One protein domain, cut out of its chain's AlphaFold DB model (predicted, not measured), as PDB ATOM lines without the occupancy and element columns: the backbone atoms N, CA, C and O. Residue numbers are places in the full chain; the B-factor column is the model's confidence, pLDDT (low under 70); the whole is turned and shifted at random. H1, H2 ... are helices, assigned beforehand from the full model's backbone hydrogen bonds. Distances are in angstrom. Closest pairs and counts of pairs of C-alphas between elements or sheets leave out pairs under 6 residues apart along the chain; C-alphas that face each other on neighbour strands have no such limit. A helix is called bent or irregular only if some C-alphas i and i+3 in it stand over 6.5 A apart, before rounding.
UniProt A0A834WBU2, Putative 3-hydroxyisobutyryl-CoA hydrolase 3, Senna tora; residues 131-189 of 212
ATOM      1  N   ASN A 131     -50.630  52.273 -12.260       75.81
ATOM      2  CA  ASN A 131     -49.756  53.359 -11.836       75.81
ATOM      3  C   ASN A 131     -48.538  53.427 -12.785       75.81
ATOM      4  O   ASN A 131     -48.294  52.521 -13.587       75.81
ATOM      5  N   ILE A 132     -47.759  54.506 -12.685       71.06
ATOM      6  CA  ILE A 132     -46.565  54.690 -13.522       71.06
ATOM      7  C   ILE A 132     -45.561  53.538 -13.369       71.06
ATOM      8  O   ILE A 132     -44.954  53.130 -14.351       71.06
ATOM      9  N   ALA A 133     -45.429  52.965 -12.168       76.00
ATOM     10  CA  ALA A 133     -44.498  51.873 -11.912       76.00
ATOM     11  C   ALA A 133     -44.869  50.604 -12.696       76.00
ATOM     12  O   ALA A 133     -44.001  49.958 -13.276       76.00
ATOM     13  N   ASP A 134     -46.154  50.281 -12.774       78.56
ATOM     14  CA  ASP A 134     -46.648  49.134 -13.533       78.56
ATOM     15  C   ASP A 134     -46.566  49.371 -15.049       78.56
ATOM     16  O   ASP A 134     -46.220  48.452 -15.794       78.56
ATOM     17  N   CYS A 135     -46.777  50.613 -15.507       73.38
ATOM     18  CA  CYS A 135     -46.538  50.984 -16.904       73.38
ATOM     19  C   CYS A 135     -45.066  50.780 -17.293       73.38
ATOM     20  O   CYS A 135     -44.796  50.124 -18.298       73.38
ATOM     21  N   LEU A 136     -44.131  51.265 -16.467       77.12
ATOM     22  CA  LEU A 136     -42.689  51.134 -16.697       77.12
ATOM     23  C   LEU A 136     -42.230  49.671 -16.671       77.12
ATOM     24  O   LEU A 136     -41.435  49.265 -17.512       77.12
ATOM     25  N   ARG A 137     -42.760  48.844 -15.759       81.31
ATOM     26  CA  ARG A 137     -42.477  47.396 -15.748       81.31
ATOM     27  C   ARG A 137     -42.945  46.714 -17.029       81.31
ATOM     28  O   ARG A 137     -42.248  45.859 -17.563       81.31
ATOM     29  N   ARG A 138     -44.115  47.094 -17.539       79.94
ATOM     30  CA  ARG A 138     -44.652  46.549 -18.789       79.94
ATOM     31  C   ARG A 138     -43.822  46.977 -20.000       79.94
ATOM     32  O   ARG A 138     -43.524  46.140 -20.843       79.94
ATOM     33  N   GLU A 139     -43.415  48.243 -20.069       76.19
ATOM     34  CA  GLU A 139     -42.494  48.743 -21.103       76.19
ATOM     35  C   GLU A 139     -41.127  48.058 -21.041       76.19
ATOM     36  O   GLU A 139     -40.557  47.704 -22.075       76.19
ATOM     37  N   TYR A 140     -40.628  47.800 -19.832       81.69
ATOM     38  CA  TYR A 140     -39.400  47.047 -19.626       81.69
ATOM     39  C   TYR A 140     -39.513  45.615 -20.160       81.69
ATOM     40  O   TYR A 140     -38.641  45.192 -20.910       81.69
ATOM     41  N   ASN A 141     -40.616  44.903 -19.895       84.88
ATOM     42  CA  ASN A 141     -40.837  43.561 -20.454       84.88
ATOM     43  C   ASN A 141     -40.824  43.562 -21.991       84.88
ATOM     44  O   ASN A 141     -40.167  42.718 -22.599       84.88
ATOM     45  N   ILE A 142     -41.506  44.529 -22.617       81.06
ATOM     46  CA  ILE A 142     -41.510  44.693 -24.081       81.06
ATOM     47  C   ILE A 142     -40.076  44.906 -24.587       81.06
ATOM     48  O   ILE A 142     -39.653  44.266 -25.550       81.06
ATOM     49  N   SER A 143     -39.318  45.771 -23.913       80.94
ATOM     50  CA  SER A 143     -37.926  46.077 -24.256       80.94
ATOM     51  C   SER A 143     -37.022  44.848 -24.125       80.94
ATOM     52  O   SER A 143     -36.201  44.599 -25.005       80.94
ATOM     53  N   CYS A 144     -37.206  44.038 -23.079       85.56
ATOM     54  CA  CYS A 144     -36.488  42.778 -22.899       85.56
ATOM     55  C   CYS A 144     -36.794  41.783 -24.024       85.56
ATOM     56  O   CYS A 144     -35.866  41.208 -24.586       85.56
ATOM     57  N   HIS A 145     -38.066  41.598 -24.397       84.75
ATOM     58  CA  HIS A 145     -38.440  40.710 -25.509       84.75
ATOM     59  C   HIS A 145     -37.829  41.154 -26.841       84.75
ATOM     60  O   HIS A 145     -37.313  40.321 -27.587       84.75
ATOM     61  N   LEU A 146     -37.831  42.464 -27.107       79.44
ATOM     62  CA  LEU A 146     -37.185  43.050 -28.284       79.44
ATOM     63  C   LEU A 146     -35.667  42.830 -28.275       79.44
ATOM     64  O   LEU A 146     -35.105  42.432 -29.291       79.44
ATOM     65  N   ALA A 147     -35.006  43.056 -27.138       81.56
ATOM     66  CA  ALA A 147     -33.559  42.894 -27.002       81.56
ATOM     67  C   ALA A 147     -33.114  41.428 -27.146       81.56
ATOM     68  O   ALA A 147     -32.095  41.152 -27.776       81.56
ATOM     69  N   ARG A 148     -33.898  40.486 -26.610       84.69
ATOM     70  CA  ARG A 148     -33.645  39.035 -26.688       84.69
ATOM     71  C   ARG A 148     -33.930  38.434 -28.059       84.69
ATOM     72  O   ARG A 148     -33.521  37.309 -28.317       84.69
ATOM     73  N   ARG A 149     -34.663  39.156 -28.911       84.44
ATOM     74  CA  ARG A 149     -35.236  38.634 -30.160       84.44
ATOM     75  C   ARG A 149     -36.122  37.406 -29.940       84.44
ATOM     76  O   ARG A 149     -36.135  36.503 -30.768       84.44
ATOM     77  N   SER A 150     -36.863  37.371 -28.826       79.94
ATOM     78  CA  SER A 150     -37.629  36.188 -28.398       79.94
ATOM     79  C   SER A 150     -38.575  35.657 -29.487       79.94
ATOM     80  O   SER A 150     -38.806  34.457 -29.576       79.94
ATOM     81  N   PHE A 151     -39.138  36.555 -30.299       82.31
ATOM     82  CA  PHE A 151     -40.073  36.223 -31.382       82.31
ATOM     83  C   PHE A 151     -40.053  37.243 -32.539       82.31
ATOM     84  O   PHE A 151     -40.810  37.109 -33.492       82.31
ATOM     85  N   THR A 152     -39.201  38.275 -32.476       82.75
ATOM     86  CA  THR A 152     -39.000  39.250 -33.561       82.75
ATOM     87  C   THR A 152     -37.540  39.688 -33.607       82.75
ATOM     88  O   THR A 152     -36.894  39.812 -32.568       82.75
ATOM     89  N   SER A 153     -37.015  39.955 -34.801       88.31
ATOM     90  CA  SER A 153     -35.688  40.560 -34.985       88.31
ATOM     91  C   SER A 153     -35.756  41.997 -35.510       88.31
ATOM     92  O   SER A 153     -34.713  42.599 -35.772       88.31
ATOM     93  N   ASP A 154     -36.955  42.579 -35.611       84.69
ATOM     94  CA  ASP A 154     -37.181  43.861 -36.287       84.69
ATOM     95  C   ASP A 154     -36.421  45.022 -35.640       84.69
ATOM     96  O   ASP A 154     -35.939  45.908 -36.339       84.69
ATOM     97  N   LEU A 155     -36.212  45.013 -34.318       77.00
ATOM     98  CA  LEU A 155     -35.376  46.036 -33.676       77.00
ATOM     99  C   LEU A 155     -33.960  46.072 -34.282       77.00
ATOM    100  O   LEU A 155     -33.410  47.141 -34.547       77.00
ATOM    101  N   PHE A 156     -33.379  44.899 -34.526       85.56
ATOM    102  CA  PHE A 156     -32.023  44.765 -35.044       85.56
ATOM    103  C   PHE A 156     -31.965  44.937 -36.554       85.56
ATOM    104  O   PHE A 156     -31.023  45.549 -37.045       85.56
ATOM    105  N   GLU A 157     -32.972  44.460 -37.282       86.44
ATOM    106  CA  GLU A 157     -33.077  44.693 -38.721       86.44
ATOM    107  C   GLU A 157     -33.278  46.182 -39.034       86.44
ATOM    108  O   GLU A 157     -32.626  46.741 -39.917       86.44
ATOM    109  N   GLY A 158     -34.107  46.868 -38.245       74.62
ATOM    110  CA  GLY A 158     -34.261  48.315 -38.317       74.62
ATOM    111  C   GLY A 158     -32.949  49.040 -38.023       74.62
ATOM    112  O   GLY A 158     -32.564  49.941 -38.772       74.62
ATOM    113  N   ALA A 159     -32.222  48.618 -36.982       72.88
ATOM    114  CA  ALA A 159     -30.906  49.167 -36.663       72.88
ATOM    115  C   ALA A 159     -29.883  48.912 -37.785       72.88
ATOM    116  O   ALA A 159     -29.169  49.839 -38.170       72.88
ATOM    117  N   ARG A 160     -29.840  47.703 -38.361       93.94
ATOM    118  CA  ARG A 160     -29.004  47.363 -39.524       93.94
ATOM    119  C   ARG A 160     -29.289  48.320 -40.678       93.94
ATOM    120  O   ARG A 160     -28.383  49.022 -41.121       93.94
ATOM    121  N   ALA A 161     -30.548  48.411 -41.104       69.94
ATOM    122  CA  ALA A 161     -30.953  49.183 -42.275       69.94
ATOM    123  C   ALA A 161     -30.771  50.703 -42.115       69.94
ATOM    124  O   ALA A 161     -30.503  51.406 -43.091       69.94
ATOM    125  N   LYS A 162     -30.948  51.239 -40.898       61.72
ATOM    126  CA  LYS A 162     -30.948  52.691 -40.642       61.72
ATOM    127  C   LYS A 162     -29.659  53.232 -40.040       61.72
ATOM    128  O   LYS A 162     -29.287  54.357 -40.360       61.72
ATOM    129  N   LEU A 163     -29.003  52.479 -39.161       66.25
ATOM    130  CA  LEU A 163     -27.869  52.972 -38.375       66.25
ATOM    131  C   LEU A 163     -26.534  52.423 -38.880       66.25
ATOM    132  O   LEU A 163     -25.582  53.193 -39.004       66.25
ATOM    133  N   PHE A 164     -26.478  51.128 -39.205       81.69
ATOM    134  CA  PHE A 164     -25.230  50.462 -39.588       81.69
ATOM    135  C   PHE A 164     -24.985  50.493 -41.099       81.69
ATOM    136  O   PHE A 164     -24.083  51.188 -41.558       81.69
ATOM    137  N   GLU A 165     -25.801  49.787 -41.882       93.31
ATOM    138  CA  GLU A 165     -25.636  49.674 -43.337       93.31
ATOM    139  C   GLU A 165     -26.220  50.872 -44.088       93.31
ATOM    140  O   GLU A 165     -25.781  51.184 -45.193       93.31
ATOM    141  N   LYS A 166     -27.189  51.571 -43.479       87.19
ATOM    142  CA  LYS A 166     -27.825  52.785 -44.026       87.19
ATOM    143  C   LYS A 166     -28.420  52.593 -45.430       87.19
ATOM    144  O   LYS A 166     -28.621  53.563 -46.162       87.19
ATOM    145  N   ASP A 167     -28.753  51.358 -45.796       91.19
ATOM    146  CA  ASP A 167     -29.393  51.021 -47.070       91.19
ATOM    147  C   ASP A 167     -30.845  51.526 -47.155       91.19
ATOM    148  O   ASP A 167     -31.409  51.599 -48.248       91.19
ATOM    149  N   ASN A 168     -31.436  51.903 -46.011       79.75
ATOM    150  CA  ASN A 168     -32.832  52.306 -45.854       79.75
ATOM    151  C   ASN A 168     -33.852  51.259 -46.344       79.75
ATOM    152  O   ASN A 168     -34.995  51.617 -46.631       79.75
ATOM    153  N   LYS A 169     -33.468  49.979 -46.401       87.94
ATOM    154  CA  LYS A 169     -34.284  48.858 -46.897       87.94
ATOM    155  C   LYS A 169     -34.419  47.759 -45.833       87.94
ATOM    156  O   LYS A 169     -33.867  46.673 -46.006       87.94
ATOM    157  N   PRO A 170     -35.139  48.024 -44.730       85.00
ATOM    158  CA  PRO A 170     -35.372  47.016 -43.707       85.00
ATOM    159  C   PRO A 170     -36.260  45.883 -44.235       85.00
ATOM    160  O   PRO A 170     -37.250  46.120 -44.932       85.00
ATOM    161  N   LYS A 171     -35.908  44.650 -43.886       89.56
ATOM    162  CA  LYS A 171     -36.638  43.421 -44.207       89.56
ATOM    163  C   LYS A 171     -37.457  42.965 -42.997       89.56
ATOM    164  O   LYS A 171     -37.051  42.056 -42.284       89.56
ATOM    165  N   TRP A 172     -38.588  43.624 -42.765       83.25
ATOM    166  CA  TRP A 172     -39.464  43.330 -41.627       83.25
ATOM    167  C   TRP A 172     -40.046  41.920 -41.666       83.25
ATOM    168  O   TRP A 172     -40.413  41.425 -42.740       83.25
ATOM    169  N   GLU A 173     -40.206  41.321 -40.488       84.81
ATOM    170  CA  GLU A 173     -40.866  40.031 -40.323       84.81
ATOM    171  C   GLU A 173     -41.967  40.097 -39.244       84.81
ATOM    172  O   GLU A 173     -41.662  40.214 -38.056       84.81
ATOM    173  N   PRO A 174     -43.255  39.980 -39.628       86.81
ATOM    174  CA  PRO A 174     -43.762  39.760 -40.982       86.81
ATOM    175  C   PRO A 174     -43.711  41.021 -41.869       86.81
ATOM    176  O   PRO A 174     -43.858  42.149 -41.410       86.81
ATOM    177  N   SER A 175     -43.574  40.824 -43.184       86.69
ATOM    178  CA  SER A 175     -43.372  41.921 -44.153       86.69
ATOM    179  C   SER A 175     -44.601  42.807 -44.412       86.69
ATOM    180  O   SER A 175     -44.487  43.842 -45.072       86.69
ATOM    181  N   LYS A 176     -45.779  42.410 -43.917       74.12
ATOM    182  CA  LYS A 176     -47.051  43.122 -44.093       74.12
ATOM    183  C   LYS A 176     -47.817  43.191 -42.783       74.12
ATOM    184  O   LYS A 176     -47.840  42.226 -42.023       74.12
ATOM    185  N   LEU A 177     -48.528  44.299 -42.578       65.62
ATOM    186  CA  LEU A 177     -49.339  44.507 -41.381       65.62
ATOM    187  C   LEU A 177     -50.455  43.460 -41.242       65.62
ATOM    188  O   LEU A 177     -50.714  43.009 -40.133       65.62
ATOM    189  N   GLU A 178     -51.072  43.023 -42.349       77.81
ATOM    190  CA  GLU A 178     -52.143  42.007 -42.320       77.81
ATOM    191  C   GLU A 178     -51.683  40.652 -41.755       77.81
ATOM    192  O   GLU A 178     -52.501  39.854 -41.306       77.81
ATOM    193  N   MET A 179     -50.376  40.381 -41.794       78.94
ATOM    194  CA  MET A 179     -49.776  39.145 -41.288       78.94
ATOM    195  C   MET A 179     -49.434  39.226 -39.793       78.94
ATOM    196  O   MET A 179     -49.067  38.214 -39.198       78.94
ATOM    197  N   VAL A 180     -49.551  40.406 -39.173       79.62
ATOM    198  CA  VAL A 180     -49.330  40.588 -37.736       79.62
ATOM    199  C   VAL A 180     -50.555  40.072 -36.982       79.62
ATOM    200  O   VAL A 180     -51.589  40.733 -36.897       79.62
ATOM    201  N   SER A 181     -50.433  38.868 -36.429       86.00
ATOM    202  CA  SER A 181     -51.495  38.252 -35.630       86.00
ATOM    203  C   SER A 181     -51.633  38.908 -34.253       86.00
ATOM    204  O   SER A 181     -50.696  39.506 -33.716       86.00
ATOM    205  N   LYS A 182     -52.808  38.761 -33.633       80.56
ATOM    206  CA  LYS A 182     -53.031  39.237 -32.263       80.56
ATOM    207  C   LYS A 182     -52.096  38.527 -31.279       80.56
ATOM    208  O   LYS A 182     -51.602  39.156 -30.350       80.56
ATOM    209  N   GLU A 183     -51.820  37.251 -31.521       87.44
ATOM    210  CA  GLU A 183     -50.943  36.401 -30.723       87.44
ATOM    211  C   GLU A 183     -49.506  36.944 -30.718       87.44
ATOM    212  O   GLU A 183     -48.913  37.070 -29.647       87.44
ATOM    213  N   MET A 184     -48.982  37.372 -31.876       84.38
ATOM    214  CA  MET A 184     -47.679  38.058 -31.964       84.38
ATOM    215  C   MET A 184     -47.666  39.334 -31.113       84.38
ATOM    216  O   MET A 184     -46.713  39.604 -30.386       84.38
ATOM    217  N   VAL A 185     -48.750  40.117 -31.148       83.50
ATOM    218  CA  VAL A 185     -48.867  41.334 -30.331       83.50
ATOM    219  C   VAL A 185     -48.999  41.000 -28.843       83.50
ATOM    220  O   VAL A 185     -48.539  41.769 -28.007       83.50
ATOM    221  N   ASP A 186     -49.656  39.900 -28.470       85.62
ATOM    222  CA  ASP A 186     -49.805  39.430 -27.086       85.62
ATOM    223  C   ASP A 186     -48.461  38.984 -26.482       85.62
ATOM    224  O   ASP A 186     -48.200  39.296 -25.317       85.62
ATOM    225  N   GLN A 187     -47.564  38.390 -27.278       86.94
ATOM    226  CA  GLN A 187     -46.229  37.969 -26.833       86.94
ATOM    227  C   GLN A 187     -45.381  39.118 -26.269       86.94
ATOM    228  O   GLN A 187     -44.748  38.937 -25.228       86.94
ATOM    229  N   TYR A 188     -45.443  40.326 -26.845       81.88
ATOM    230  CA  TYR A 188     -44.735  41.505 -26.316       81.88
ATOM    231  C   TYR A 188     -45.094  41.863 -24.870       81.88
ATOM    232  O   TYR A 188     -44.263  42.414 -24.153       81.88
ATOM    233  N   PHE A 189     -46.314  41.558 -24.426       84.19
ATOM    234  CA  PHE A 189     -46.795  41.911 -23.085       84.19
ATOM    235  C   PHE A 189     -46.694  40.749 -22.090       84.19
ATOM    236  O   PHE A 189     -47.045  40.911 -20.919       84.19
TER     237      PHE A 189
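This is residues 131 to 189 of the 212 residues of the protein "Putative 3-hydroxyisobutyryl-CoA hydrolase 3" of Senna tora (UniProt A0A834WBU2). The chain makes an open, loosely folded loop: the long helix H1 and the shorter H2 meet near their ends at a corner, and a long link then folds back, bringing the small helix H3 round toward H1 without reaching it. Residues 131 to 137, most of them in H1, stick out at one end, and residues 175 to 183 stick out on the way back. The printed part has 59 residues with three named helices, in the order H1, H2, H3, and no named strand; the class is all helix. It is loose, with a radius of gyration of the C-alphas of 13.4 A, and elongated, spanning 41 by 26 by 17 A.

H1, residues 132 to 148, is joined by a tight link of 5 residues to H2, residues 154 to 164. The two are close but not clearly touching; their closest C-alphas, those of Leu 146 and Leu 155, are 6.4 A apart. Their lines are only just about perpendicular, at 73 degrees. H3, residues 182 to 187, is only just apart from H1, the closest C-alphas being 8.4 A from each other. H2 and H3 are apart. In H1, H2 and H3 every O i to N i+4 pair is within hydrogen-bond range.

H1 begins at C-alpha 132, (-46.565, 54.690, -13.522), and measures 24.2 A from first to last C-alpha. H2 measures 14.0 A and is neither bent nor irregular, but only just: C-alphas 161 and 164 are 6.5 A apart. H3 measures 8.8 A and ends at C-alpha 187, (-46.229, 37.969, -26.833).

The C-alphas farthest apart, those of Asn 131 and Asp 167, are 40.8 A from each other. The printed part has no cut. The link from H2 to H3, residues 165 to 181, is long. Mean pLDDT of the printed part is 81.3; residues 161 to 163 and residue 177 are under 70.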